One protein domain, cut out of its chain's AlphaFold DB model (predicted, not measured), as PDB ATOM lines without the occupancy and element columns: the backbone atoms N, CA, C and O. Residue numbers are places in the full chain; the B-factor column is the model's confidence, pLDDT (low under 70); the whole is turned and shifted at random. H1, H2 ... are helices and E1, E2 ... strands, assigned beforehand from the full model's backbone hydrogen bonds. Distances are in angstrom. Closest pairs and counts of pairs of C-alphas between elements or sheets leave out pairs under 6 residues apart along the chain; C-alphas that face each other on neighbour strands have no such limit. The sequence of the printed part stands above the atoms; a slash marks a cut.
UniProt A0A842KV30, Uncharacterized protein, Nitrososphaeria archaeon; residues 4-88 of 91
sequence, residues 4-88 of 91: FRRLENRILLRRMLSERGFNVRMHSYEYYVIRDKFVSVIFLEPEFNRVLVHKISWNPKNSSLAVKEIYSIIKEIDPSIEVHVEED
ATOM      1  N   PHE A   4     388.079 315.762 362.519       96.62
ATOM      2  CA  PHE A   4     387.994 316.954 361.666       96.62
ATOM      3  C   PHE A   4     389.324 317.409 361.059       96.62
ATOM      4  O   PHE A   4     389.319 318.266 360.172       96.62
ATOM      5  N   ARG A   5     390.463 316.804 361.434       95.31
ATOM      6  CA  ARG A   5     391.725 316.978 360.682       95.31
ATOM      7  C   ARG A   5     391.573 316.551 359.225       95.31
ATOM      8  O   ARG A   5     392.194 317.128 358.332       95.31
ATOM      9  N   ARG A   6     390.710 315.565 358.967       96.44
ATOM     10  CA  ARG A   6     390.451 315.058 357.622       96.44
ATOM     11  C   ARG A   6     389.467 315.956 356.884       96.44
ATOM     12  O   ARG A   6     388.403 316.293 357.402       96.44
ATOM     13  N   LEU A   7     389.807 316.298 355.642       96.56
ATOM     14  CA  LEU A   7     388.947 317.105 354.777       96.56
ATOM     15  C   LEU A   7     387.579 316.445 354.547       96.56
ATOM     16  O   LEU A   7     386.569 317.139 354.534       96.56
ATOM     17  N   GLU A   8     387.535 315.116 354.432       97.69
ATOM     18  CA  GLU A   8     386.295 314.348 354.257       97.69
ATOM     19  C   GLU A   8     385.272 314.621 355.369       97.69
ATOM     20  O   GLU A   8     384.116 314.915 355.078       97.69
ATOM     21  N   ASN A   9     385.711 314.658 356.630       97.81
ATOM     22  CA  ASN A   9     384.836 314.907 357.779       97.81
ATOM     23  C   ASN A   9     384.390 316.368 357.860       97.81
ATOM     24  O   ASN A   9     383.277 316.669 358.290       97.81
ATOM     25  N   ARG A  10     385.228 317.292 357.384       98.00
ATOM     26  CA  ARG A  10     384.864 318.707 357.253       98.00
ATOM     27  C   ARG A  10     383.808 318.942 356.175       98.00
ATOM     28  O   ARG A  10     382.890 319.741 356.374       98.00
ATOM     29  N   ILE A  11     383.920 318.237 355.052       97.94
ATOM     30  CA  ILE A  11     382.913 318.247 353.986       97.94
ATOM     31  C   ILE A  11     381.630 317.557 354.468       97.94
ATOM     32  O   ILE A  11     380.541 318.072 354.216       97.94
ATOM     33  N   LEU A  12     381.749 316.449 355.207       98.25
ATOM     34  CA  LEU A  12     380.617 315.740 355.801       98.25
ATOM     35  C   LEU A  12     379.828 316.639 356.759       98.25
ATOM     36  O   LEU A  12     378.614 316.731 356.616       98.25
ATOM     37  N   LEU A  13     380.501 317.380 357.647       98.31
ATOM     38  CA  LEU A  13     379.847 318.356 358.528       98.31
ATOM     39  C   LEU A  13     379.038 319.385 357.736       98.31
ATOM     40  O   LEU A  13     377.860 319.596 358.022       98.31
ATOM     41  N   ARG A  14     379.641 319.991 356.702       98.25
ATOM     42  CA  ARG A  14     378.939 320.941 355.823       98.25
ATOM     43  C   ARG A  14     377.699 320.303 355.198       98.25
ATOM     44  O   ARG A  14     376.643 320.936 355.152       98.25
ATOM     45  N   ARG A  15     377.834 319.074 354.696       98.31
ATOM     46  CA  ARG A  15     376.748 318.337 354.047       98.31
ATOM     47  C   ARG A  15     375.610 318.050 355.025       98.31
ATOM     48  O   ARG A  15     374.479 318.400 354.718       98.31
ATOM     49  N   MET A  16     375.905 317.503 356.201       98.50
ATOM     50  CA  MET A  16     374.896 317.180 357.216       98.50
ATOM     51  C   MET A  16     374.174 318.428 357.728       98.50
ATOM     52  O   MET A  16     372.958 318.412 357.898       98.50
ATOM     53  N   LEU A  17     374.892 319.541 357.919       98.31
ATOM     54  CA  LEU A  17     374.263 320.829 358.222       98.31
ATOM     55  C   LEU A  17     373.311 321.255 357.091       98.31
ATOM     56  O   LEU A  17     372.178 321.656 357.352       98.31
ATOM     57  N   SER A  18     373.737 321.109 355.834       97.75
ATOM     58  CA  SER A  18     372.902 321.439 354.670       97.75
ATOM     59  C   SER A  18     371.645 320.570 354.584       97.75
ATOM     60  O   SER A  18     370.557 321.084 354.339       97.75
ATOM     61  N   GLU A  19     371.767 319.272 354.860       97.75
ATOM     62  CA  GLU A  19     370.646 318.323 354.895       97.75
ATOM     63  C   GLU A  19     369.641 318.635 356.021       97.75
ATOM     64  O   GLU A  19     368.456 318.343 355.877       97.75
ATOM     65  N   ARG A  20     370.067 319.306 357.105       96.44
ATOM     66  CA  ARG A  20     369.171 319.842 358.155       96.44
ATOM     67  C   ARG A  20     368.620 321.242 357.845       96.44
ATOM     68  O   ARG A  20     368.035 321.898 358.711       96.44
ATOM     69  N   GLY A  21     368.781 321.709 356.608       97.31
ATOM     70  CA  GLY A  21     368.223 322.973 356.129       97.31
ATOM     71  C   GLY A  21     369.031 324.209 356.519       97.31
ATOM     72  O   GLY A  21     368.495 325.315 356.470       97.31
ATOM     73  N   PHE A  22     370.297 324.055 356.921       98.00
ATOM     74  CA  PHE A  22     371.200 325.193 357.084       98.00
ATOM     75  C   PHE A  22     371.873 325.545 355.753       98.00
ATOM     76  O   PHE A  22     372.400 324.685 355.057       98.00
ATOM     77  N   ASN A  23     371.942 326.825 355.413       97.94
ATOM     78  CA  ASN A  23     372.883 327.316 354.418       97.94
ATOM     79  C   ASN A  23     374.240 327.551 355.096       97.94
ATOM     80  O   ASN A  23     374.328 328.258 356.101       97.94
ATOM     81  N   VAL A  24     375.297 326.926 354.572       97.69
ATOM     82  CA  VAL A  24     376.616 326.913 355.212       97.69
ATOM     83  C   VAL A  24     377.702 327.369 354.253       97.69
ATOM     84  O   VAL A  24     377.968 326.724 353.232       97.69
ATOM     85  N   ARG A  25     378.402 328.439 354.638       97.38
ATOM     86  CA  ARG A  25     379.641 328.870 353.986       97.38
ATOM     87  C   ARG A  25     380.831 328.364 354.793       97.38
ATOM     88  O   ARG A  25     381.056 328.809 355.913       97.38
ATOM     89  N   MET A  26     381.578 327.435 354.208       96.81
ATOM     90  CA  MET A  26     382.780 326.846 354.798       96.81
ATOM     91  C   MET A  26     384.032 327.595 354.326       96.81
ATOM     92  O   MET A  26     384.194 327.832 353.128       96.81
ATOM     93  N   HIS A  27     384.929 327.901 355.258       93.94
ATOM     94  CA  HIS A  27     386.254 328.459 355.012       93.94
ATOM     95  C   HIS A  27     387.288 327.683 355.842       93.94
ATOM     96  O   HIS A  27     387.527 327.965 357.009       93.94
ATOM     97  N   SER A  28     387.887 326.650 355.241       94.50
ATOM     98  CA  SER A  28     388.829 325.740 355.914       94.50
ATOM     99  C   SER A  28     388.243 325.049 357.162       94.50
ATOM    100  O   SER A  28     387.590 324.015 357.013       94.50
ATOM    101  N   TYR A  29     388.468 325.594 358.360       97.00
ATOM    102  CA  TYR A  29     387.983 325.083 359.649       97.00
ATOM    103  C   TYR A  29     386.843 325.930 360.239       97.00
ATOM    104  O   TYR A  29     386.344 325.620 361.317       97.00
ATOM    105  N   GLU A  30     386.409 326.966 359.522       97.62
ATOM    106  CA  GLU A  30     385.369 327.903 359.936       97.62
ATOM    107  C   GLU A  30     384.090 327.678 359.129       97.62
ATOM    108  O   GLU A  30     384.132 327.442 357.915       97.62
ATOM    109  N   TYR A  31     382.938 327.770 359.791       98.31
ATOM    110  CA  TYR A  31     381.634 327.602 359.156       98.31
ATOM    111  C   TYR A  31     380.692 328.707 359.605       98.31
ATOM    112  O   TYR A  31     380.341 328.800 360.778       98.31
ATOM    113  N   TYR A  32     380.221 329.492 358.644       97.69
ATOM    114  CA  TYR A  32     379.148 330.456 358.845       97.69
ATOM    115  C   TYR A  32     377.817 329.755 358.590       97.69
ATOM    116  O   TYR A  32     377.559 329.313 357.464       97.69
ATOM    117  N   VAL A  33     376.994 329.632 359.631       97.94
ATOM    118  CA  VAL A  33     375.743 328.867 359.603       97.94
ATOM    119  C   VAL A  33     374.551 329.816 359.562       97.94
ATOM    120  O   VAL A  33     374.354 330.665 360.438       97.94
ATOM    121  N   ILE A  34     373.741 329.655 358.524       97.06
ATOM    122  CA  ILE A  34     372.563 330.464 358.227       97.06
ATOM    123  C   ILE A  34     371.364 329.520 358.108       97.06
ATOM    124  O   ILE A  34     371.484 328.430 357.561       97.06
ATOM    125  N   ARG A  35     370.197 329.918 358.612       92.81
ATOM    126  CA  ARG A  35     368.906 329.301 358.253       92.81
ATOM    127  C   ARG A  35     368.063 330.378 357.571       92.81
ATOM    128  O   ARG A  35     368.422 330.806 356.483       92.81
ATOM    129  N   ASP A  36     367.068 330.935 358.255       91.19
ATOM    130  CA  ASP A  36     366.376 332.153 357.791       91.19
ATOM    131  C   ASP A  36     367.220 333.415 358.018       91.19
ATOM    132  O   ASP A  36     367.075 334.437 357.353       91.19
ATOM    133  N   LYS A  37     368.099 333.344 359.019       93.56
ATOM    134  CA  LYS A  37     369.021 334.392 359.449       93.56
ATOM    135  C   LYS A  37     370.348 333.748 359.832       93.56
ATOM    136  O   LYS A  37     370.434 332.526 359.957       93.56
ATOM    137  N   PHE A  38     371.373 334.560 360.042       95.75
ATOM    138  CA  PHE A  38     372.624 334.085 360.620       95.75
ATOM    139  C   PHE A  38     372.390 333.594 362.057       95.75
ATOM    140  O   PHE A  38     371.709 334.267 362.838       95.75
ATOM    141  N   VAL A  39     372.877 332.392 362.374       96.44
ATOM    142  CA  VAL A  39     372.546 331.705 363.636       96.44
ATOM    143  C   VAL A  39     373.750 331.190 364.406       96.44
ATOM    144  O   VAL A  39     373.615 330.999 365.615       96.44
ATOM    145  N   SER A  40     374.896 330.957 363.761       97.19
ATOM    146  CA  SER A  40     376.104 330.499 364.454       97.19
ATOM    147  C   SER A  40     377.360 330.622 363.588       97.19
ATOM    148  O   SER A  40     377.279 330.578 362.356       97.19
ATOM    149  N   VAL A  41     378.515 330.702 364.250       97.56
ATOM    150  CA  VAL A  41     379.829 330.399 363.665       97.56
ATOM    151  C   VAL A  41     380.396 329.164 364.352       97.56
ATOM    152  O   VAL A  41     380.362 329.071 365.577       97.56
ATOM    153  N   ILE A  42     380.924 328.227 363.569       98.25
ATOM    154  CA  ILE A  42     381.623 327.046 364.080       98.25
ATOM    155  C   ILE A  42     383.107 327.188 363.755       98.25
ATOM    156  O   ILE A  42     383.451 327.326 362.580       98.25
ATOM    157  N   PHE A  43     383.968 327.085 364.764       97.94
ATOM    158  CA  PHE A  43     385.417 326.967 364.605       97.94
ATOM    159  C   PHE A  43     385.862 325.570 365.014       97.94
ATOM    160  O   PHE A  43     385.701 325.154 366.162       97.94
ATOM    161  N   LEU A  44     386.421 324.827 364.067       97.81
ATOM    162  CA  LEU A  44     387.020 323.528 364.331       97.81
ATOM    163  C   LEU A  44     388.486 323.717 364.735       97.81
ATOM    164  O   LEU A  44     389.301 324.186 363.943       97.81
ATOM    165  N   GLU A  45     388.847 323.265 365.930       96.69
ATOM    166  CA  GLU A  45     390.212 323.319 366.459       96.69
ATOM    167  C   GLU A  45     390.731 321.895 366.722       96.69
ATOM    168  O   GLU A  45     390.925 321.467 367.865       96.69
ATOM    169  N   PRO A  46     390.962 321.102 365.658       94.81
ATOM    170  CA  PRO A  46     391.260 319.679 365.793       94.81
ATOM    171  C   PRO A  46     392.639 319.387 366.404       94.81
ATOM    172  O   PRO A  46     392.886 318.262 366.853       94.81
ATOM    173  N   GLU A  47     393.539 320.374 366.424       95.06
ATOM    174  CA  GLU A  47     394.813 320.303 367.148       95.06
ATOM    175  C   GLU A  47     394.608 320.300 368.667       95.06
ATOM    176  O   GLU A  47     395.340 319.616 369.376       95.06
ATOM    177  N   PHE A  48     393.551 320.961 369.145       95.81
ATOM    178  CA  PHE A  48     393.165 321.029 370.556       95.81
ATOM    179  C   PHE A  48     392.032 320.056 370.916       95.81
ATOM    180  O   PHE A  48     391.531 320.085 372.034       95.81
ATOM    181  N   ASN A  49     391.620 319.192 369.979       96.25
ATOM    182  CA  ASN A  49     390.493 318.267 370.136       96.25
ATOM    183  C   ASN A  49     389.189 318.957 370.583       96.25
ATOM    184  O   ASN A  49     388.408 318.373 371.339       96.25
ATOM    185  N   ARG A  50     388.940 320.179 370.094       97.25
ATOM    186  CA  ARG A  50     387.745 320.952 370.446       97.25
ATOM    187  C   ARG A  50     387.081 321.624 369.245       97.25
ATOM    188  O   ARG A  50     387.689 321.799 368.188       97.25
ATOM    189  N   VAL A  51     385.822 322.001 369.428       98.12
ATOM    190  CA  VAL A  51     385.025 322.831 368.520       98.12
ATOM    191  C   VAL A  51     384.415 323.969 369.316       98.12
ATOM    192  O   VAL A  51     383.807 323.725 370.358       98.12
ATOM    193  N   LEU A  52     384.531 325.187 368.803       97.94
ATOM    194  CA  LEU A  52     383.828 326.349 369.333       97.94
ATOM    195  C   LEU A  52     382.583 326.595 368.484       97.94
ATOM    196  O   LEU A  52     382.658 326.661 367.256       97.94
ATOM    197  N   VAL A  53     381.429 326.706 369.131       97.81
ATOM    198  CA  VAL A  53     380.148 327.021 368.494       97.81
ATOM    199  C   VAL A  53     379.640 328.327 369.088       97.81
ATOM    200  O   VAL A  53     379.146 328.359 370.216       97.81
ATOM    201  N   HIS A  54     379.754 329.409 368.325       96.00
ATOM    202  CA  HIS A  54     379.346 330.736 368.770       96.00
ATOM    203  C   HIS A  54     377.846 330.926 368.590       96.00
ATOM    204  O   HIS A  54     377.280 330.670 367.518       96.00
ATOM    205  N   LYS A  55     377.202 331.397 369.654       93.38
ATOM    206  CA  LYS A  55     375.825 331.867 369.661       93.38
ATOM    207  C   LYS A  55     375.787 333.325 369.254       93.38
ATOM    208  O   LYS A  55     376.562 334.144 369.734       93.38
ATOM    209  N   ILE A  56     374.795 333.636 368.440       93.44
ATOM    210  CA  ILE A  56     374.554 334.975 367.929       93.44
ATOM    211  C   ILE A  56     373.572 335.690 368.859       93.44
ATOM    212  O   ILE A  56     372.417 335.274 369.001       93.44
ATOM    213  N   SER A  57     374.039 336.772 369.483       90.06
ATOM    214  CA  SER A  57     373.324 337.520 370.527       90.06
ATOM    215  C   SER A  57     372.037 338.183 370.026       90.06
ATOM    216  O   SER A  57     371.017 338.149 370.711       90.06
ATOM    217  N   TRP A  58     372.039 338.716 368.801       89.31
ATOM    218  CA  TRP A  58     370.899 339.444 368.228       89.31
ATOM    219  C   TRP A  58     369.741 338.539 367.762       89.31
ATOM    220  O   TRP A  58     368.650 339.025 367.457       89.31
ATOM    221  N   ASN A  59     369.939 337.216 367.719       91.31
ATOM    222  CA  ASN A  59     368.908 336.235 367.362       91.31
ATOM    223  C   ASN A  59     368.936 335.008 368.298       91.31
ATOM    224  O   ASN A  59     369.095 333.864 367.847       91.31
ATOM    225  N   PRO A  60     368.758 335.212 369.613       90.94
ATOM    226  CA  PRO A  60     369.147 334.238 370.629       90.94
ATOM    227  C   PRO A  60     368.292 332.967 370.589       90.94
ATOM    228  O   PRO A  60     368.793 331.870 370.854       90.94
ATOM    229  N   LYS A  61     367.011 333.082 370.211       92.50
ATOM    230  CA  LYS A  61     366.091 331.941 370.100       92.50
ATOM    231  C   LYS A  61     366.502 330.996 368.972       92.50
ATOM    232  O   LYS A  61     366.693 329.808 369.216       92.50
ATOM    233  N   ASN A  62     366.668 331.517 367.754       93.81
ATOM    234  CA  ASN A  62     367.058 330.692 366.608       93.81
ATOM    235  C   ASN A  62     368.493 330.184 366.747       93.81
ATOM    236  O   ASN A  62     368.752 329.027 366.432       93.81
ATOM    237  N   SER A  63     369.400 331.008 367.280       95.50
ATOM    238  CA  SER A  63     370.773 330.590 367.553       95.50
ATOM    239  C   SER A  63     370.815 329.437 368.560       95.50
ATOM    240  O   SER A  63     371.427 328.408 368.294       95.50
ATOM    241  N   SER A  64     370.071 329.523 369.668       94.88
ATOM    242  CA  SER A  64     370.029 328.443 370.667       94.88
ATOM    243  C   SER A  64     369.463 327.129 370.121       94.88
ATOM    244  O   SER A  64     369.921 326.062 370.526       94.88
ATOM    245  N   LEU A  65     368.475 327.183 369.220       95.19
ATOM    246  CA  LEU A  65     367.963 325.988 368.542       95.19
ATOM    247  C   LEU A  65     369.007 325.410 367.581       95.19
ATOM    248  O   LEU A  65     369.304 324.218 367.655       95.19
ATOM    249  N   ALA A  66     369.625 326.263 366.760       96.56
ATOM    250  CA  ALA A  66     370.663 325.856 365.820       96.56
ATOM    251  C   ALA A  66     371.861 325.209 366.528       96.56
ATOM    252  O   ALA A  66     372.321 324.159 366.095       96.56
ATOM    253  N   VAL A  67     372.322 325.764 367.655       96.75
ATOM    254  CA  VAL A  67     373.444 325.202 368.425       96.75
ATOM    255  C   VAL A  67     373.162 323.780 368.911       96.75
ATOM    256  O   VAL A  67     374.059 322.942 368.862       96.75
ATOM    257  N   LYS A  68     371.928 323.465 369.328       96.88
ATOM    258  CA  LYS A  68     371.567 322.091 369.725       96.88
ATOM    259  C   LYS A  68     371.671 321.119 368.549       96.88
ATOM    260  O   LYS A  68     372.196 320.018 368.708       96.88
ATOM    261  N   GLU A  69     371.197 321.531 367.373       97.75
ATOM    262  CA  GLU A  69     371.296 320.730 366.149       97.75
ATOM    263  C   GLU A  69     372.762 320.550 365.722       97.75
ATOM    264  O   GLU A  69     373.184 319.424 365.466       97.75
ATOM    265  N   ILE A  70     373.547 321.634 365.716       98.12
ATOM    266  CA  ILE A  70     374.980 321.647 365.385       98.12
ATOM    267  C   ILE A  70     375.765 320.722 366.321       98.12
ATOM    268  O   ILE A  70     376.529 319.883 365.845       98.12
ATOM    269  N   TYR A  71     375.543 320.827 367.635       98.12
ATOM    270  CA  TYR A  71     376.176 319.965 368.637       98.12
ATOM    271  C   TYR A  71     375.936 318.484 368.328       98.12
ATOM    272  O   TYR A  71     376.874 317.688 368.332       98.12
ATOM    273  N   SER A  72     374.690 318.120 368.008       98.12
ATOM    274  CA  SER A  72     374.336 316.747 367.645       98.12
ATOM    275  C   SER A  72     375.088 316.264 366.401       98.12
ATOM    276  O   SER A  72     375.608 315.156 366.434       98.12
ATOM    277  N   ILE A  73     375.199 317.078 365.343       98.19
ATOM    278  CA  ILE A  73     375.936 316.699 364.117       98.19
ATOM    279  C   ILE A  73     377.423 316.516 364.409       98.19
ATOM    280  O   ILE A  73     378.026 315.535 363.981       98.19
ATOM    281  N   ILE A  74     378.024 317.452 365.149       98.19
ATOM    282  CA  ILE A  74     379.445 317.382 365.502       98.19
ATOM    283  C   ILE A  74     379.728 316.090 366.272       98.19
ATOM    284  O   ILE A  74     380.677 315.383 365.940       98.19
ATOM    285  N   LYS A  75     378.882 315.758 367.253       97.44
ATOM    286  CA  LYS A  75     379.011 314.539 368.060       97.44
ATOM    287  C   LYS A  75     378.715 313.252 367.296       97.44
ATOM    288  O   LYS A  75     379.221 312.208 367.685       97.44
ATOM    289  N   GLU A  76     377.927 313.316 366.230       97.88
ATOM    290  CA  GLU A  76     377.693 312.183 365.333       97.88
ATOM    291  C   GLU A  76     378.944 311.857 364.503       97.88
ATOM    292  O   GLU A  76     379.290 310.689 364.343       97.88
ATOM    293  N   ILE A  77     379.665 312.882 364.033       97.56
ATOM    294  CA  ILE A  77     380.903 312.720 363.250       97.56
ATOM    295  C   ILE A  77     382.094 312.368 364.147       97.56
ATOM    296  O   ILE A  77     382.902 311.503 363.808       97.56
ATOM    297  N   ASP A  78     382.233 313.054 365.281       97.38
ATOM    298  CA  ASP A  78     383.306 312.828 366.244       97.38
ATOM    299  C   ASP A  78     382.745 312.834 367.676       97.38
ATOM    300  O   ASP A  78     382.664 313.885 368.319       97.38
ATOM    301  N   PRO A  79     382.374 311.664 368.222       96.75
ATOM    302  CA  PRO A  79     381.860 311.569 369.587       96.75
ATOM    303  C   PRO A  79     382.856 312.064 370.649       96.75
ATOM    304  O   PRO A  79     382.448 312.540 371.716       96.75
ATOM    305  N   SER A  80     384.156 311.966 370.349       95.81
ATOM    306  CA  SER A  80     385.261 312.215 371.281       95.81
ATOM    307  C   SER A  80     385.712 313.674 371.359       95.81
ATOM    308  O   SER A  80     386.479 314.022 372.255       95.81
ATOM    309  N   ILE A  81     385.255 314.532 370.442       96.81
ATOM    310  CA  ILE A  81     385.662 315.939 370.409       96.81
ATOM    311  C   ILE A  81     384.948 316.762 371.480       96.81
ATOM    312  O   ILE A  81     383.756 316.570 371.722       96.81
ATOM    313  N   GLU A  82     385.637 317.702 372.114       97.44
ATOM    314  CA  GLU A  82     385.000 318.639 373.040       97.44
ATOM    315  C   GLU A  82     384.250 319.728 372.263       97.44
ATOM    316  O   GLU A  82     384.724 320.206 371.236       97.44
ATOM    317  N   VAL A  83     383.052 320.109 372.711       97.88
ATOM    318  CA  VAL A  83     382.257 321.161 372.059       97.88
ATOM    319  C   VAL A  83     381.962 322.242 373.085       97.88
ATOM    320  O   VAL A  83     381.242 321.995 374.053       97.88
ATOM    321  N   HIS A  84     382.508 323.433 372.863       97.62
ATOM    322  CA  HIS A  84     382.274 324.608 373.691       97.62
ATOM    323  C   HIS A  84     381.276 325.520 372.993       97.62
ATOM    324  O   HIS A  84     381.401 325.810 371.805       97.62
ATOM    325  N   VAL A  85     380.271 325.959 373.740       95.81
ATOM    326  CA  VAL A  85     379.295 326.929 373.257       95.81
ATOM    327  C   VAL A  85     379.635 328.271 373.876       95.81
ATOM    328  O   VAL A  85     379.588 328.414 375.097       95.81
ATOM    329  N   GLU A  86     379.966 329.238 373.032       92.44
ATOM    330  CA  GLU A  86     380.331 330.591 373.444       92.44
ATOM    331  C   GLU A  86     379.248 331.574 373.002       92.44
ATOM    332  O   GLU A  86     378.530 331.329 372.037       92.44
ATOM    333  N   GLU A  87     379.095 332.684 373.711       83.06
ATOM    334  CA  GLU A  87     378.268 333.798 373.247       83.06
ATOM    335  C   GLU A  87     379.180 334.799 372.548       83.06
ATOM    336  O   GLU A  87     380.267 335.075 373.062       83.06
ATOM    337  N   ASP A  88     378.766 335.317 371.385       67.62
ATOM    338  CA  ASP A  88     379.475 336.424 370.738       67.62
ATOM    339  C   ASP A  88     379.638 337.558 371.757       67.62
ATOM    340  O   ASP A  88     378.664 338.195 372.170       67.62
TER     341      ASP A  88
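AT A GLANCE: This is residues 4 to 88 of the 91 residues of an uncharacterized protein of Nitrososphaeria archaeon (UniProt A0A842KV30). A twisted five-stranded sheet forms a wall, with two helices covering one of its faces and the other face bare. H1 lies over the E1 and E2 side, and the longer H2 lies over E3 and E4. The printed part has 85 residues, with two named helices and five named strands in the order H1, E1, E2, E3, E4, H2, E5. The sheet is mixed, in the order E1, E2, E3, E4, E5, with E4 and E5 parallel and the other neighbours antiparallel; the class is mixed, helices and strands. The whole is compact, with a radius of gyration of the C-alphas of 11.6 A and spans of 32 by 23 by 21 A.

IN THESE COORDINATES: H1, residues 7 to 19, begins at C-alpha 7 (388.947, 317.105, 354.777) and is 18.3 A long. E1 holds residues 23 to 27, E2 residues 30 to 34, and E3 residues 38 to 45, 21.4 A long. E4 holds residues 50 to 55. H2, residues 60 to 77, is 25.6 A long. E5, residues 82 to 87, ends at C-alpha 87 (378.268, 333.798, 373.247).

HOW THE PARTS SIT: E1 to E4 form a meander, each strand the antiparallel neighbour of the one before: N 25 and O 32 are 3.1 A apart, N 31 and O 42 2.9 A, N 43 and O 52 2.8 A. E4, H2 and E5 form a strand-helix-strand unit, two parallel strands with a helix between, its crossover right-handed; N 53 and O 84 are 2.8 A apart. H1 and H2 are on the same face, at heights over the sheet of 9.4 A and 8.1 A, and both run along the strands. H2 touches H1 with residues 70 to 77 alone, the closest C-alphas being those of Met 16 and Ile 73, 7.0 A apart, at a steep tilt of 45 degrees, opposite ways. In H1 and H2 every O i to N i+4 pair is within hydrogen-bond range.

THE WHOLE: The C-alphas farthest apart, those of Arg 6 and Trp 58, are 33.0 A apart. The printed part has no cut, and the six links between elements are tight. Mean pLDDT of the printed part is 95.9; residue 88 is under 70.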